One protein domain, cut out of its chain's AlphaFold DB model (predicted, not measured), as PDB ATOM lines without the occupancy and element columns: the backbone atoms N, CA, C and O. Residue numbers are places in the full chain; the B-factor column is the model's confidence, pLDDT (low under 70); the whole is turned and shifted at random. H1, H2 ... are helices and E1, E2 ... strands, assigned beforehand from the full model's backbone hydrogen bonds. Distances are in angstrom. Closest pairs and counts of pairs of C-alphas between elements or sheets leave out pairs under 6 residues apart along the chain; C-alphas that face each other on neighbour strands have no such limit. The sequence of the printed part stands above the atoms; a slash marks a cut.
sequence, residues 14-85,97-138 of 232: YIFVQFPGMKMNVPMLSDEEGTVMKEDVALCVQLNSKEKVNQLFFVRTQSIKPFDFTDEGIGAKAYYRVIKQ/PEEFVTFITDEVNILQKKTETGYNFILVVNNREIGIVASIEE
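AT A GLANCE: This is residues 14 to 85 and 97 to 138 of the 232 residues of an uncharacterized protein of Bacillus sp. AFS031507 (UniProt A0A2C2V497). Two strongly twisted four-stranded sheets lie partly face to face as a sandwich, E3 E2 E1 E4 in one and E5 E6 E7 E8 in the other, their strands crossed at 38 degrees. The inner strands E1 and E2 of the first sheet bend sharply, and the short helix H1 packs on that sheet, apart from the second one. The printed part has 114 residues, with eight named strands and one named helix in the order E1 E2 E3 H1 E4 E5 E6 E7 E8; the class is mostly strand, the first sheet mixed and the second all antiparallel. The whole is only just compact, close to loose, with a radius of gyration of the C-alphas of 15.6 A, and flat, spanning 47 by 42 by 21 A.

HOW THE PARTS SIT: In the first sheet E1, residues 14 to 27, and E2, residues 36 to 47, form an antiparallel hairpin, with N 17 and O 43 2.8 A apart. E1 bends by 109 degrees at residue 20, and E2 by 69 degrees at residue 39. E3, residues 53 to 60, is an edge strand antiparallel to E2, with N 59 and O 42 2.8 A apart; E1 E2 E3 are a meander, each strand the antiparallel neighbour of the one before. The other edge strand, E4, residues 77 to 82, is parallel to E1, with N 16 and O 79 2.8 A apart. H1, residues 61 to 64, is on this sheet at a height of 6.6 A, only just over E1 with 3 of its C-alphas; its closest C-alpha to E2 is Thr 61, 5.1 A from that of Val 41. H1 is too short for an O i to N i+4 pair. E3, H1 and E4 make a split strand-helix-strand unit, two strands running the same way with E2 and E1 between them, and its crossover is right-handed. The second sheet is a meander of E5, residues 99 to 103, E6, residues 108 to 115, E7, residues 118 to 125, and E8, residues 128 to 137. Pairs within hydrogen-bond range include N 102 and O 110, 2.8 A, N 111 and O 122, 2.9 A, and N 121 and O 134, 2.8 A. Between the sheets, the closest C-alphas of E1 and E8 are those of Met 22 and Ala 134, 5.8 A.

IN THESE COORDINATES: E1 begins at C-alpha 14 (-6.169, 36.088, -33.675) and measures 23.6 A; E2 measures 30.1 A. E8 measures 24.9 A and ends at C-alpha 137 (-26.285, 18.289, -23.447).

THE WHOLE: The C-alphas farthest apart, of Gly 73 and Glu 116, are 49.5 A apart. Residues 86 to 96 are not printed, and C-alphas 85 and 97 are 15.0 A apart across the cut. The link from H1 to E4 is long. Mean pLDDT of the printed part is 71.7, and 46 residues are under 70, among them 26 to 37 and 64 to 85.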
ATOM      1  N   TYR A  14      -4.811  36.613 -33.787       81.75
ATOM      2  CA  TYR A  14      -6.169  36.088 -33.675       81.75
ATOM      3  C   TYR A  14      -6.120  34.659 -33.141       81.75
ATOM      4  O   TYR A  14      -5.441  33.807 -33.703       81.75
ATOM      5  N   ILE A  15      -6.839  34.373 -32.060       79.88
ATOM      6  CA  ILE A  15      -6.998  33.012 -31.544       79.88
ATOM      7  C   ILE A  15      -8.440  32.589 -31.772       79.88
ATOM      8  O   ILE A  15      -9.369  33.190 -31.236       79.88
ATOM      9  N   PHE A  16      -8.628  31.547 -32.566       82.69
ATOM     10  CA  PHE A  16      -9.932  30.980 -32.867       82.69
ATOM     11  C   PHE A  16     -10.167  29.751 -32.006       82.69
ATOM     12  O   PHE A  16      -9.397  28.792 -32.041       82.69
ATOM     13  N   VAL A  17     -11.250  29.790 -31.239       79.62
ATOM     14  CA  VAL A  17     -11.614  28.784 -30.250       79.62
ATOM     15  C   VAL A  17     -12.930  28.142 -30.653       79.62
ATOM     16  O   VAL A  17     -13.982  28.784 -30.643       79.62
ATOM     17  N   GLN A  18     -12.868  26.867 -31.024       80.25
ATOM     18  CA  GLN A  18     -14.044  26.093 -31.404       80.25
ATOM     19  C   GLN A  18     -14.547  25.257 -30.225       80.25
ATOM     20  O   GLN A  18     -13.766  24.564 -29.565       80.25
ATOM     21  N   PHE A  19     -15.862  25.299 -30.009       73.88
ATOM     22  CA  PHE A  19     -16.563  24.506 -29.003       73.88
ATOM     23  C   PHE A  19     -17.354  23.389 -29.698       73.88
ATOM     24  O   PHE A  19     -18.131  23.681 -30.614       73.88
ATOM     25  N   PRO A  20     -17.181  22.119 -29.302       67.62
ATOM     26  CA  PRO A  20     -17.970  21.016 -29.834       67.62
ATOM     27  C   PRO A  20     -19.471  21.252 -29.618       67.62
ATOM     28  O   PRO A  20     -19.884  21.741 -28.573       67.62
ATOM     29  N   GLY A  21     -20.297  20.933 -30.617       66.12
ATOM     30  CA  GLY A  21     -21.760  21.042 -30.521       66.12
ATOM     31  C   GLY A  21     -22.332  22.468 -30.542       66.12
ATOM     32  O   GLY A  21     -23.551  22.625 -30.625       66.12
ATOM     33  N   MET A  22     -21.495  23.510 -30.528       71.50
ATOM     34  CA  MET A  22     -21.956  24.898 -30.534       71.50
ATOM     35  C   MET A  22     -22.411  25.332 -31.932       71.50
ATOM     36  O   MET A  22     -21.601  25.557 -32.833       71.50
ATOM     37  N   LYS A  23     -23.726  25.513 -32.085       75.06
ATOM     38  CA  LYS A  23     -24.358  26.036 -33.304       75.06
ATOM     39  C   LYS A  23     -25.104  27.318 -33.005       75.06
ATOM     40  O   LYS A  23     -25.967  27.339 -32.127       75.06
ATOM     41  N   MET A  24     -24.826  28.360 -33.776       70.00
ATOM     42  CA  MET A  24     -25.543  29.623 -33.672       70.00
ATOM     43  C   MET A  24     -26.493  29.797 -34.850       70.00
ATOM     44  O   MET A  24     -26.261  29.311 -35.954       70.00
ATOM     45  N   ASN A  25     -27.592  30.487 -34.584       70.75
ATOM     46  CA  ASN A  25     -28.518  30.962 -35.594       70.75
ATOM     47  C   ASN A  25     -27.865  32.130 -36.340       70.75
ATOM     48  O   ASN A  25     -27.651  33.194 -35.760       70.75
ATOM     49  N   VAL A  26     -27.534  31.916 -37.605       69.19
ATOM     50  CA  VAL A  26     -26.799  32.847 -38.451       69.19
ATOM     51  C   VAL A  26     -27.646  33.178 -39.687       69.19
ATOM     52  O   VAL A  26     -28.192  32.259 -40.300       69.19
ATOM     53  N   PRO A  27     -27.802  34.462 -40.061       66.25
ATOM     54  CA  PRO A  27     -28.521  34.832 -41.279       66.25
ATOM     55  C   PRO A  27     -27.772  34.337 -42.523       66.25
ATOM     56  O   PRO A  27     -26.545  34.476 -42.609       66.25
ATOM     57  N   MET A  28     -28.491  33.759 -43.483       66.25
ATOM     58  CA  MET A  28     -27.915  33.405 -44.781       66.25
ATOM     59  C   MET A  28     -27.465  34.679 -45.510       66.25
ATOM     60  O   MET A  28     -28.175  35.677 -45.517       66.25
ATOM     61  N   LEU A  29     -26.254  34.671 -46.079       61.72
ATOM     62  CA  LEU A  29     -25.716  35.826 -46.820       61.72
ATOM     63  C   LEU A  29     -26.290  35.927 -48.244       61.72
ATOM     64  O   LEU A  29     -26.028  36.917 -48.918       61.72
ATOM     65  N   SER A  30     -27.010  34.899 -48.707       57.75
ATOM     66  CA  SER A  30     -27.454  34.741 -50.097       57.75
ATOM     67  C   SER A  30     -28.923  35.069 -50.352       57.75
ATOM     68  O   SER A  30     -29.289  35.199 -51.516       57.75
ATOM     69  N   ASP A  31     -29.751  35.197 -49.314       48.53
ATOM     70  CA  ASP A  31     -31.204  35.256 -49.485       48.53
ATOM     71  C   ASP A  31     -31.741  36.615 -49.017       48.53
ATOM     72  O   ASP A  31     -31.490  37.057 -47.895       48.53
ATOM     73  N   GLU A  32     -32.498  37.280 -49.894       54.50
ATOM     74  CA  GLU A  32     -33.209  38.541 -49.619       54.50
ATOM     75  C   GLU A  32     -34.337  38.372 -48.577       54.50
ATOM     76  O   GLU A  32     -34.845  39.350 -48.028       54.50
ATOM     77  N   GLU A  33     -34.688  37.130 -48.234       54.88
ATOM     78  CA  GLU A  33     -35.586  36.779 -47.139       54.88
ATOM     79  C   GLU A  33     -34.774  36.205 -45.979       54.88
ATOM     80  O   GLU A  33     -33.995  35.280 -46.167       54.88
ATOM     81  N   GLY A  34     -34.954  36.752 -44.772       56.78
ATOM     82  CA  GLY A  34     -34.166  36.471 -43.563       56.78
ATOM     83  C   GLY A  34     -34.261  35.043 -43.004       56.78
ATOM     84  O   GLY A  34     -34.609  34.845 -41.835       56.78
ATOM     85  N   THR A  35     -33.933  34.036 -43.806       63.03
ATOM     86  CA  THR A  35     -33.748  32.645 -43.411       63.03
ATOM     87  C   THR A  35     -32.525  32.531 -42.502       63.03
ATOM     88  O   THR A  35     -31.403  32.942 -42.801       63.03
ATOM     89  N   VAL A  36     -32.767  31.983 -41.313       68.81
ATOM     90  CA  VAL A  36     -31.760  31.797 -40.267       68.81
ATOM     91  C   VAL A  36     -31.334  30.335 -40.267       68.81
ATOM     92  O   VAL A  36     -32.143  29.449 -39.979       68.81
ATOM     93  N   MET A  37     -30.060  30.079 -40.555       69.75
ATOM     94  CA  MET A  37     -29.471  28.741 -40.529       69.75
ATOM     95  C   MET A  37     -28.702  28.496 -39.233       69.75
ATOM     96  O   MET A  37     -28.135  29.410 -38.643       69.75
ATOM     97  N   LYS A  38     -28.677  27.242 -38.774       76.94
ATOM     98  CA  LYS A  38     -27.823  26.832 -37.655       76.94
ATOM     99  C   LYS A  38     -26.447  26.457 -38.187       76.94
ATOM    100  O   LYS A  38     -26.293  25.372 -38.742       76.94
ATOM    101  N   GLU A  39     -25.474  27.334 -37.991       75.88
ATOM    102  CA  GLU A  39     -24.089  27.132 -38.421       75.88
ATOM    103  C   GLU A  39     -23.163  26.941 -37.219       75.88
ATOM    104  O   GLU A  39     -23.386  27.506 -36.143       75.88
ATOM    105  N   ASP A  40     -22.110  26.145 -37.414       77.69
ATOM    106  CA  ASP A  40     -21.022  26.039 -36.448       77.69
ATOM    107  C   ASP A  40     -20.231  27.352 -36.439       77.69
ATOM    108  O   ASP A  40     -19.824  27.871 -37.488       77.69
ATOM    109  N   VAL A  41     -19.995  27.880 -35.241       80.81
ATOM    110  CA  VAL A  41     -19.248  29.125 -35.036       80.81
ATOM    111  C   VAL A  41     -18.057  28.890 -34.115       80.81
ATOM    112  O   VAL A  41     -18.026  27.933 -33.343       80.81
ATOM    113  N   ALA A  42     -17.065  29.769 -34.189       82.69
ATOM    114  CA  ALA A  42     -15.927  29.801 -33.282       82.69
ATOM    115  C   ALA A  42     -15.866  31.156 -32.574       82.69
ATOM    116  O   ALA A  42     -16.279  32.179 -33.125       82.69
ATOM    117  N   LEU A  43     -15.339  31.174 -31.354       84.62
ATOM    118  CA  LEU A  43     -14.980  32.403 -30.659       84.62
ATOM    119  C   LEU A  43     -13.639  32.899 -31.202       84.62
ATOM    120  O   LEU A  43     -12.651  32.176 -31.173       84.62
ATOM    121  N   CYS A  44     -13.597  34.135 -31.674       83.31
ATOM    122  CA  CYS A  44     -12.380  34.821 -32.070       83.31
ATOM    123  C   CYS A  44     -11.924  35.745 -30.938       83.31
ATOM    124  O   CYS A  44     -12.635  36.681 -30.561       83.31
ATOM    125  N   VAL A  45     -10.718  35.497 -30.434       84.81
ATOM    126  CA  VAL A  45      -9.984  36.374 -29.521       84.81
ATOM    127  C   VAL A  45      -8.980  37.166 -30.341       84.81
ATOM    128  O   VAL A  45      -7.993  36.621 -30.826       84.81
ATOM    129  N   GLN A  46      -9.240  38.456 -30.525       84.75
ATOM    130  CA  GLN A  46      -8.303  39.354 -31.182       84.75
ATOM    131  C   GLN A  46      -7.365  39.966 -30.142       84.75
ATOM    132  O   GLN A  46      -7.815  40.626 -29.204       84.75
ATOM    133  N   LEU A  47      -6.067  39.799 -30.357       82.25
ATOM    134  CA  LEU A  47      -4.989  40.363 -29.561       82.25
ATOM    135  C   LEU A  47      -4.315  41.502 -30.318       82.25
ATOM    136  O   LEU A  47      -4.121  41.422 -31.531       82.25
ATOM    137  N   ASN A  48      -3.942  42.555 -29.603       85.06
ATOM    138  CA  ASN A  48      -3.127  43.631 -30.154       85.06
ATOM    139  C   ASN A  48      -1.642  43.228 -30.251       85.06
ATOM    140  O   ASN A  48      -1.242  42.133 -29.862       85.06
ATOM    141  N   SER A  49      -0.803  44.151 -30.721       81.56
ATOM    142  CA  SER A  49       0.644  43.941 -30.858       81.56
ATOM    143  C   SER A  49       1.389  43.716 -29.534       81.56
ATOM    144  O   SER A  49       2.565  43.372 -29.556       81.56
ATOM    145  N   LYS A  50       0.736  43.953 -28.389       85.38
ATOM    146  CA  LYS A  50       1.251  43.703 -27.033       85.38
ATOM    147  C   LYS A  50       0.635  42.443 -26.411       85.38
ATOM    148  O   LYS A  50       0.666  42.307 -25.195       85.38
ATOM    149  N   GLU A  51       0.008  41.592 -27.226       80.31
ATOM    150  CA  GLU A  51      -0.655  40.346 -26.814       80.31
ATOM    151  C   GLU A  51      -1.823  40.532 -25.826       80.31
ATOM    152  O   GLU A  51      -2.310  39.567 -25.242       80.31
ATOM    153  N   LYS A  52      -2.348  41.759 -25.693       84.94
ATOM    154  CA  LYS A  52      -3.539  42.046 -24.878       84.94
ATOM    155  C   LYS A  52      -4.820  41.915 -25.681       84.94
ATOM    156  O   LYS A  52      -4.836  42.209 -26.881       84.94
ATOM    157  N   VAL A  53      -5.911  41.549 -25.012       82.56
ATOM    158  CA  VAL A  53      -7.220  41.361 -25.639       82.56
ATOM    159  C   VAL A  53      -7.750  42.701 -26.120       82.56
ATOM    160  O   VAL A  53      -7.999  43.619 -25.344       82.56
ATOM    161  N   ASN A  54      -7.940  42.803 -27.430       85.19
ATOM    162  CA  ASN A  54      -8.559  43.957 -28.061       85.19
ATOM    163  C   ASN A  54     -10.063  43.746 -28.248       85.19
ATOM    164  O   ASN A  54     -10.861  44.631 -27.949       85.19
ATOM    165  N   GLN A  55     -10.461  42.580 -28.768       84.38
ATOM    166  CA  GLN A  55     -11.861  42.309 -29.086       84.38
ATOM    167  C   GLN A  55     -12.191  40.817 -29.019       84.38
ATOM    168  O   GLN A  55     -11.367  39.963 -29.342       84.38
ATOM    169  N   LEU A  56     -13.440  40.522 -28.648       84.00
ATOM    170  CA  LEU A  56     -14.023  39.183 -28.615       84.00
ATOM    171  C   LEU A  56     -15.300  39.152 -29.454       84.00
ATOM    172  O   LEU A  56     -16.215  39.955 -29.241       84.00
ATOM    173  N   PHE A  57     -15.374  38.237 -30.414       83.75
ATOM    174  CA  PHE A  57     -16.539  38.091 -31.290       83.75
ATOM    175  C   PHE A  57     -16.656  36.670 -31.836       83.75
ATOM    176  O   PHE A  57     -15.677  35.934 -31.882       83.75
ATOM    177  N   PHE A  58     -17.856  36.278 -32.257       83.50
ATOM    178  CA  PHE A  58     -18.061  34.993 -32.919       83.50
ATOM    179  C   PHE A  58     -17.812  35.115 -34.415       83.50
ATOM    180  O   PHE A  58     -18.116  36.144 -35.018       83.50
ATOM    181  N   VAL A  59     -17.309  34.043 -35.014       80.62
ATOM    182  CA  VAL A  59     -17.033  33.941 -36.448       80.62
ATOM    183  C   VAL A  59     -17.585  32.626 -36.977       80.62
ATOM    184  O   VAL A  59     -17.587  31.621 -36.265       80.62
ATOM    185  N   ARG A  60     -18.059  32.605 -38.223       81.25
ATOM    186  CA  ARG A  60     -18.460  31.348 -38.870       81.25
ATOM    187  C   ARG A  60     -17.221  30.497 -39.093       81.25
ATOM    188  O   ARG A  60     -16.241  30.994 -39.647       81.25
ATOM    189  N   THR A  61     -17.280  29.212 -38.758       75.44
ATOM    190  CA  THR A  61     -16.134  28.305 -38.944       75.44
ATOM    191  C   THR A  61     -15.729  28.179 -40.419       75.44
ATOM    192  O   THR A  61     -14.566  27.955 -40.736       75.44
ATOM    193  N   GLN A  62     -16.661  28.386 -41.354       73.62
ATOM    194  CA  GLN A  62     -16.368  28.404 -42.792       73.62
ATOM    195  C   GLN A  62     -15.549  29.632 -43.217       73.62
ATOM    196  O   GLN A  62     -14.664  29.507 -44.059       73.62
ATOM    197  N   SER A  63     -15.780  30.790 -42.592       70.31
ATOM    198  CA  SER A  63     -15.051  32.040 -42.863       70.31
ATOM    199  C   SER A  63     -13.627  32.043 -42.308       70.31
ATOM    200  O   SER A  63     -12.881  32.985 -42.542       70.31
ATOM    201  N   ILE A  64     -13.261  31.009 -41.550       69.75
ATOM    202  CA  ILE A  64     -11.921  30.817 -40.997       69.75
ATOM    203  C   ILE A  64     -10.975  30.191 -42.033       69.75
ATOM    204  O   ILE A  64      -9.804  30.556 -42.110       69.75
ATOM    205  N   LYS A  65     -11.493  29.258 -42.845       60.59
ATOM    206  CA  LYS A  65     -10.727  28.477 -43.829       60.59
ATOM    207  C   LYS A  65      -9.943  29.278 -44.888       60.59
ATOM    208  O   LYS A  65      -8.987  28.703 -45.393       60.59
ATOM    209  N   PRO A  66     -10.271  30.538 -45.241       53.56
ATOM    210  CA  PRO A  66      -9.477  31.295 -46.212       53.56
ATOM    211  C   PRO A  66      -8.221  31.981 -45.657       53.56
ATOM    212  O   PRO A  66      -7.522  32.620 -46.436       53.56
ATOM    213  N   PHE A  67      -7.935  31.930 -44.352       54.88
ATOM    214  CA  PHE A  67      -6.791  32.671 -43.818       54.88
ATOM    215  C   PHE A  67      -5.523  31.822 -43.699       54.88
ATOM    216  O   PHE A  67      -5.212  31.295 -42.628       54.88
ATOM    217  N   ASP A  68      -4.761  31.777 -44.788       49.66
ATOM    218  CA  ASP A  68      -3.323  31.516 -44.746       49.66
ATOM    219  C   ASP A  68      -2.619  32.787 -44.236       49.66
ATOM    220  O   ASP A  68      -2.300  33.706 -44.983       49.66
ATOM    221  N   PHE A  69      -2.392  32.878 -42.922       54.81
ATOM    222  CA  PHE A  69      -1.582  33.951 -42.312       54.81
ATOM    223  C   PHE A  69      -0.067  33.738 -42.515       54.81
ATOM    224  O   PHE A  69       0.751  34.231 -41.742       54.81
ATOM    225  N   THR A  70       0.313  32.973 -43.538       48.94
ATOM    226  CA  THR A  70       1.699  32.738 -43.955       48.94
ATOM    227  C   THR A  70       2.247  33.862 -44.832       48.94
ATOM    228  O   THR A  70       3.452  33.898 -45.059       48.94
ATOM    229  N   ASP A  71       1.412  34.814 -45.264       45.56
ATOM    230  CA  ASP A  71       1.878  36.030 -45.932       45.56
ATOM    231  C   ASP A  71       2.609  36.941 -44.928       45.56
ATOM    232  O   ASP A  71       2.032  37.810 -44.260       45.56
ATOM    233  N   GLU A  72       3.927  36.747 -44.856       49.03
ATOM    234  CA  GLU A  72       4.913  37.477 -44.045       49.03
ATOM    235  C   GLU A  72       4.812  39.016 -44.166       49.03
ATOM    236  O   GLU A  72       5.329  39.744 -43.319       49.03
ATOM    237  N   GLY A  73       4.094  39.545 -45.164       48.03
ATOM    238  CA  GLY A  73       3.927  40.982 -45.405       48.03
ATOM    239  C   GLY A  73       2.956  41.726 -44.471       48.03
ATOM    240  O   GLY A  73       2.975  42.960 -44.439       48.03
ATOM    241  N   ILE A  74       2.090  41.030 -43.719       53.12
ATOM    242  CA  ILE A  74       1.032  41.672 -42.899       53.12
ATOM    243  C   ILE A  74       1.336  41.592 -41.390       53.12
ATOM    244  O   ILE A  74       0.812  42.395 -40.611       53.12
ATOM    245  N   GLY A  75       2.206  40.666 -40.968       55.03
ATOM    246  CA  GLY A  75       2.601  40.489 -39.563       55.03
ATOM    247  C   GLY A  75       1.470  40.028 -38.633       55.03
ATOM    248  O   GLY A  75       1.615  40.092 -37.413       55.03
ATOM    249  N   ALA A  76       0.332  39.594 -39.185       57.91
ATOM    250  CA  ALA A  76      -0.787  39.049 -38.426       57.91
ATOM    251  C   ALA A  76      -0.583  37.544 -38.200       57.91
ATOM    252  O   ALA A  76      -0.253  36.826 -39.138       57.91
ATOM    253  N   LYS A  77      -0.786  37.065 -36.968       63.28
ATOM    254  CA  LYS A  77      -0.668  35.640 -36.608       63.28
ATOM    255  C   LYS A  77      -2.035  35.077 -36.252       63.28
ATOM    256  O   LYS A  77      -2.797  35.744 -35.552       63.28
ATOM    257  N   ALA A  78      -2.332  33.845 -36.659       63.12
ATOM    258  CA  ALA A  78      -3.528  33.150 -36.199       63.12
ATOM    259  C   ALA A  78      -3.227  31.803 -35.563       63.12
ATOM    260  O   ALA A  78      -2.385  31.042 -36.036       63.12
ATOM    261  N   TYR A  79      -3.974  31.509 -34.507       66.88
ATOM    262  CA  TYR A  79      -3.903  30.265 -33.765       66.88
ATOM    263  C   TYR A  79      -5.279  29.614 -33.747       66.88
ATOM    264  O   TYR A  79      -6.280  30.256 -33.431       66.88
ATOM    265  N   TYR A  80      -5.320  28.323 -34.056       66.69
ATOM    266  CA  TYR A  80      -6.537  27.524 -34.026       66.69
ATOM    267  C   TYR A  80      -6.502  26.587 -32.832       66.69
ATOM    268  O   TYR A  80      -5.583  25.781 -32.692       66.69
ATOM    269  N   ARG A  81      -7.509  26.684 -31.966       66.19
ATOM    270  CA  ARG A  81      -7.644  25.823 -30.797       66.19
ATOM    271  C   ARG A  81      -9.045  25.238 -30.738       66.19
ATOM    272  O   ARG A  81     -10.044  25.948 -30.761       66.19
ATOM    273  N   VAL A  82      -9.116  23.922 -30.623       64.38
ATOM    274  CA  VAL A  82     -10.370  23.216 -30.364       64.38
ATOM    275  C   VAL A  82     -10.395  22.861 -28.887       64.38
ATOM    276  O   VAL A  82      -9.454  22.239 -28.388       64.38
ATOM    277  N   ILE A  83     -11.449  23.262 -28.179       68.62
ATOM    278  CA  ILE A  83     -11.639  22.854 -26.787       68.62
ATOM    279  C   ILE A  83     -12.236  21.461 -26.802       68.62
ATOM    280  O   ILE A  83     -13.373  21.259 -27.216       68.62
ATOM    281  N   LYS A  84     -11.439  20.483 -26.383       66.25
ATOM    282  CA  LYS A  84     -11.931  19.129 -26.166       66.25
ATOM    283  C   LYS A  84     -12.650  19.087 -24.826       66.25
ATOM    284  O   LYS A  84     -12.156  19.640 -23.845       66.25
ATOM    285  N   GLN A  85     -13.789  18.409 -24.794       62.44
ATOM    286  CA  GLN A  85     -14.404  18.005 -23.541       62.44
ATOM    287  C   GLN A  85     -13.410  17.090 -22.823       62.44
ATOM    288  O   GLN A  85     -12.948  16.105 -23.400       62.44
ATOM    289  N   PRO A  97     -17.201  19.622  -7.689       53.81
ATOM    290  CA  PRO A  97     -17.620  19.999  -9.025       53.81
ATOM    291  C   PRO A  97     -16.362  20.063  -9.897       53.81
ATOM    292  O   PRO A  97     -15.463  20.857  -9.636       53.81
ATOM    293  N   GLU A  98     -16.286  19.194 -10.905       63.09
ATOM    294  CA  GLU A  98     -15.202  19.179 -11.887       63.09
ATOM    295  C   GLU A  98     -15.276  20.462 -12.730       63.09
ATOM    296  O   GLU A  98     -15.883  20.504 -13.804       63.09
ATOM    297  N   GLU A  99     -14.714  21.543 -12.196       66.62
ATOM    298  CA  GLU A  99     -14.525  22.805 -12.889       66.62
ATOM    299  C   GLU A  99     -13.155  22.788 -13.571       66.62
ATOM    300  O   GLU A  99     -12.108  22.826 -12.924       66.62
ATOM    301  N   PHE A 100     -13.151  22.705 -14.901       76.19
ATOM    302  CA  PHE A 100     -11.913  22.709 -15.677       76.19
ATOM    303  C   PHE A 100     -11.657  24.087 -16.273       76.19
ATOM    304  O   PHE A 100     -12.433  24.582 -17.090       76.19
ATOM    305  N   VAL A 101     -10.523  24.684 -15.913       77.06
ATOM    306  CA  VAL A 101     -10.084  25.969 -16.465       77.06
ATOM    307  C   VAL A 101      -9.169  25.736 -17.662       77.06
ATOM    308  O   VAL A 101      -8.124  25.096 -17.551       77.06
ATOM    309  N   THR A 102      -9.540  26.281 -18.818       78.00
ATOM    310  CA  THR A 102      -8.690  26.343 -20.011       78.00
ATOM    311  C   THR A 102      -8.248  27.781 -20.239       78.00
ATOM    312  O   THR A 102      -9.050  28.628 -20.629       78.00
ATOM    313  N   PHE A 103      -6.964  28.063 -20.028       76.38
ATOM    314  CA  PHE A 103      -6.375  29.372 -20.312       76.38
ATOM    315  C   PHE A 103      -6.122  29.526 -21.813       76.38
ATOM    316  O   PHE A 103      -5.471  28.670 -22.422       76.38
ATOM    317  N   ILE A 104      -6.659  30.591 -22.413       74.81
ATOM    318  CA  ILE A 104      -6.386  30.984 -23.802       74.81
ATOM    319  C   ILE A 104      -5.262  32.021 -23.817       74.81
ATOM    320  O   ILE A 104      -4.297  31.848 -24.554       74.81
ATOM    321  N   THR A 105      -5.392  33.057 -22.989       78.38
ATOM    322  CA  THR A 105      -4.380  34.087 -22.718       78.38
ATOM    323  C   THR A 105      -4.394  34.435 -21.228       78.38
ATOM    324  O   THR A 105      -5.278  33.979 -20.503       78.38
ATOM    325  N   ASP A 106      -3.464  35.279 -20.777       78.31
ATOM    326  CA  ASP A 106      -3.433  35.791 -19.394       78.31
ATOM    327  C   ASP A 106      -4.726  36.526 -19.010       78.31
ATOM    328  O   ASP A 106      -5.120  36.565 -17.846       78.31
ATOM    329  N   GLU A 107      -5.405  37.095 -20.006       79.62
ATOM    330  CA  GLU A 107      -6.640  37.851 -19.835       79.62
ATOM    331  C   GLU A 107      -7.890  37.015 -20.139       79.62
ATOM    332  O   GLU A 107      -8.959  37.401 -19.690       79.62
ATOM    333  N   VAL A 108      -7.808  35.905 -20.887       77.12
ATOM    334  CA  VAL A 108      -8.982  35.112 -21.304       77.12
ATOM    335  C   VAL A 108      -8.837  33.654 -20.909       77.12
ATOM    336  O   VAL A 108      -7.955  32.934 -21.384       77.12
ATOM    337  N   ASN A 109      -9.797  33.177 -20.136       82.94
ATOM    338  CA  ASN A 109      -9.930  31.788 -19.738       82.94
ATOM    339  C   ASN A 109     -11.363  31.290 -19.943       82.94
ATOM    340  O   ASN A 109     -12.329  32.046 -20.028       82.94
ATOM    341  N   ILE A 110     -11.487  29.976 -20.078       82.38
ATOM    342  CA  ILE A 110     -12.764  29.292 -20.237       82.38
ATOM    343  C   ILE A 110     -12.927  28.322 -19.085       82.38
ATOM    344  O   ILE A 110     -12.082  27.449 -18.891       82.38
ATOM    345  N   LEU A 111     -14.022  28.475 -18.351       82.75
ATOM    346  CA  LEU A 111     -14.425  27.568 -17.285       82.75
ATOM    347  C   LEU A 111     -15.414  26.562 -17.861       82.75
ATOM    348  O   LEU A 111     -16.489  26.931 -18.330       82.75
ATOM    349  N   GLN A 112     -15.050  25.288 -17.847       80.00
ATOM    350  CA  GLN A 112     -15.954  24.195 -18.161       80.00
ATOM    351  C   GLN A 112     -16.563  23.699 -16.848       80.00
ATOM    352  O   GLN A 112     -15.866  23.104 -16.030       80.00
ATOM    353  N   LYS A 113     -17.861  23.944 -16.659       81.44
ATOM    354  CA  LYS A 113     -18.636  23.496 -15.498       81.44
ATOM    355  C   LYS A 113     -19.526  22.323 -15.896       81.44
ATOM    356  O   LYS A 113     -20.307  22.421 -16.846       81.44
ATOM    357  N   LYS A 114     -19.417  21.216 -15.166       78.12
ATOM    358  CA  LYS A 114     -20.317  20.065 -15.299       78.12
ATOM    359  C   LYS A 114     -21.692  20.411 -14.723       78.12
ATOM    360  O   LYS A 114     -21.797  21.005 -13.654       78.12
ATOM    361  N   THR A 115     -22.740  20.044 -15.442       74.56
ATOM    362  CA  THR A 115     -24.149  20.249 -15.087       74.56
ATOM    363  C   THR A 115     -24.899  18.924 -15.169       74.56
ATOM    364  O   THR A 115     -24.405  17.974 -15.769       74.56
ATOM    365  N   GLU A 116     -26.094  18.851 -14.581       75.12
ATOM    366  CA  GLU A 116     -26.915  17.626 -14.561       75.12
ATOM    367  C   GLU A 116     -27.194  17.062 -15.960       75.12
ATOM    368  O   GLU A 116     -27.305  15.852 -16.130       75.12
ATOM    369  N   THR A 117     -27.284  17.936 -16.961       70.62
ATOM    370  CA  THR A 117     -27.603  17.577 -18.343       70.62
ATOM    371  C   THR A 117     -26.385  17.552 -19.265       70.62
ATOM    372  O   THR A 117     -26.551  17.246 -20.441       70.62
ATOM    373  N   GLY A 118     -25.172  17.853 -18.780       75.69
ATOM    374  CA  GLY A 118     -23.952  17.873 -19.595       75.69
ATOM    375  C   GLY A 118     -22.936  18.932 -19.156       75.69
ATOM    376  O   GLY A 118     -22.607  19.014 -17.975       75.69
ATOM    377  N   TYR A 119     -22.415  19.760 -20.067       76.19
ATOM    378  CA  TYR A 119     -21.353  20.736 -19.765       76.19
ATOM    379  C   TYR A 119     -21.689  22.147 -20.233       76.19
ATOM    380  O   TYR A 119     -22.086  22.342 -21.379       76.19
ATOM    381  N   ASN A 120     -21.409  23.132 -19.381       79.12
ATOM    382  CA  ASN A 120     -21.444  24.551 -19.712       79.12
ATOM    383  C   ASN A 120     -20.026  25.108 -19.819       79.12
ATOM    384  O   ASN A 120     -19.201  24.910 -18.929       79.12
ATOM    385  N   PHE A 121     -19.759  25.858 -20.882       77.44
ATOM    386  CA  PHE A 121     -18.517  26.597 -21.075       77.44
ATOM    387  C   PHE A 121     -18.773  28.079 -20.819       77.44
ATOM    388  O   PHE A 121     -19.578  28.699 -21.514       77.44
ATOM    389  N   ILE A 122     -18.091  28.656 -19.835       80.62
ATOM    390  CA  ILE A 122     -18.207  30.060 -19.435       80.62
ATOM    391  C   ILE A 122     -16.943  30.789 -19.872       80.62
ATOM    392  O   ILE A 122     -15.837  30.348 -19.561       80.62
ATOM    393  N   LEU A 123     -17.100  31.908 -20.583       80.44
ATOM    394  CA  LEU A 123     -15.977  32.787 -20.897       80.44
ATOM    395  C   LEU A 123     -15.724  33.731 -19.738       80.44
ATOM    396  O   LEU A 123     -16.625  34.454 -19.305       80.44
ATOM    397  N   VAL A 124     -14.474  33.778 -19.316       78.00
ATOM    398  CA  VAL A 124     -13.989  34.689 -18.297       78.00
ATOM    399  C   VAL A 124     -12.889  35.550 -18.913       78.00
ATOM    400  O   VAL A 124     -12.037  35.070 -19.661       78.00
ATOM    401  N   VAL A 125     -12.975  36.860 -18.679       79.50
ATOM    402  CA  VAL A 125     -12.036  37.851 -19.212       79.50
ATOM    403  C   VAL A 125     -11.630  38.803 -18.106       79.50
ATOM    404  O   VAL A 125     -12.497  39.378 -17.449       79.50
ATOM    405  N   ASN A 126     -10.331  38.992 -17.890       81.56
ATOM    406  CA  ASN A 126      -9.786  39.786 -16.788       81.56
ATOM    407  C   ASN A 126     -10.422  39.402 -15.440       81.56
ATOM    408  O   ASN A 126     -10.831  40.266 -14.663       81.56
ATOM    409  N   ASN A 127     -10.564  38.095 -15.201       78.31
ATOM    410  CA  ASN A 127     -11.214  37.508 -14.023       78.31
ATOM    411  C   ASN A 127     -12.698  37.888 -13.841       78.31
ATOM    412  O   ASN A 127     -13.245  37.732 -12.751       78.31
ATOM    413  N   ARG A 128     -13.365  38.382 -14.892       74.38
ATOM    414  CA  ARG A 128     -14.805  38.675 -14.907       74.38
ATOM    415  C   ARG A 128     -15.526  37.702 -15.828       74.38
ATOM    416  O   ARG A 128     -15.181  37.589 -17.004       74.38
ATOM    417  N   GLU A 129     -16.540  37.014 -15.310       79.69
ATOM    418  CA  GLU A 129     -17.404  36.167 -16.134       79.69
ATOM    419  C   GLU A 129     -18.183  37.045 -17.128       79.69
ATOM    420  O   GLU A 129     -18.926  37.943 -16.734       79.69
ATOM    421  N   ILE A 130     -17.995  36.810 -18.430       71.56
ATOM    422  CA  ILE A 130     -18.737  37.511 -19.492       71.56
ATOM    423  C   ILE A 130     -20.039  36.769 -19.828       71.56
ATOM    424  O   ILE A 130     -21.008  37.384 -20.275       71.56
ATOM    425  N   GLY A 131     -20.075  35.450 -19.611       71.00
ATOM    426  CA  GLY A 131     -21.281  34.633 -19.747       71.00
ATOM    427  C   GLY A 131     -21.031  33.240 -20.321       71.00
ATOM    428  O   GLY A 131     -19.896  32.850 -20.604       71.00
ATOM    429  N   ILE A 132     -22.121  32.489 -20.501       66.31
ATOM    430  CA  ILE A 132     -22.110  31.139 -21.080       66.31
ATOM    431  C   ILE A 132     -21.916  31.241 -22.597       66.31
ATOM    432  O   ILE A 132     -22.673  31.926 -23.286       66.31
ATOM    433  N   VAL A 133     -20.901  30.551 -23.109       67.25
ATOM    434  CA  VAL A 133     -20.541  30.509 -24.534       67.25
ATOM    435  C   VAL A 133     -21.141  29.301 -25.236       67.25
ATOM    436  O   VAL A 133     -21.593  29.425 -26.370       67.25
ATOM    437  N   ALA A 134     -21.158  28.144 -24.576       69.75
ATOM    438  CA  ALA A 134     -21.684  26.908 -25.139       69.75
ATOM    439  C   ALA A 134     -22.231  25.993 -24.042       69.75
ATOM    440  O   ALA A 134     -21.722  25.994 -22.921       69.75
ATOM    441  N   SER A 135     -23.228  25.186 -24.398       65.19
ATOM    442  CA  SER A 135     -23.735  24.088 -23.583       65.19
ATOM    443  C   SER A 135     -23.803  22.821 -24.432       65.19
ATOM    444  O   SER A 135     -24.339  22.839 -25.543       65.19
ATOM    445  N   ILE A 136     -23.237  21.732 -23.926       68.69
ATOM    446  CA  ILE A 136     -23.315  20.407 -24.542       68.69
ATOM    447  C   ILE A 136     -24.213  19.576 -23.645       68.69
ATOM    448  O   ILE A 136     -23.827  19.290 -22.517       68.69
ATOM    449  N   GLU A 137     -25.396  19.220 -24.138       65.81
ATOM    450  CA  GLU A 137     -26.285  18.289 -23.447       65.81
ATOM    451  C   GLU A 137     -25.913  16.852 -23.835       65.81
ATOM    452  O   GLU A 137     -25.817  16.526 -25.020       65.81
ATOM    453  N   GLU A 138     -25.687  15.996 -22.844       56.25
ATOM    454  CA  GLU A 138     -25.469  14.567 -23.047       56.25
ATOM    455  C   GLU A 138     -26.853  13.911 -23.200       56.25
ATOM    456  O   GLU A 138     -27.610  13.799 -22.236       56.25
TER     457      GLU A 138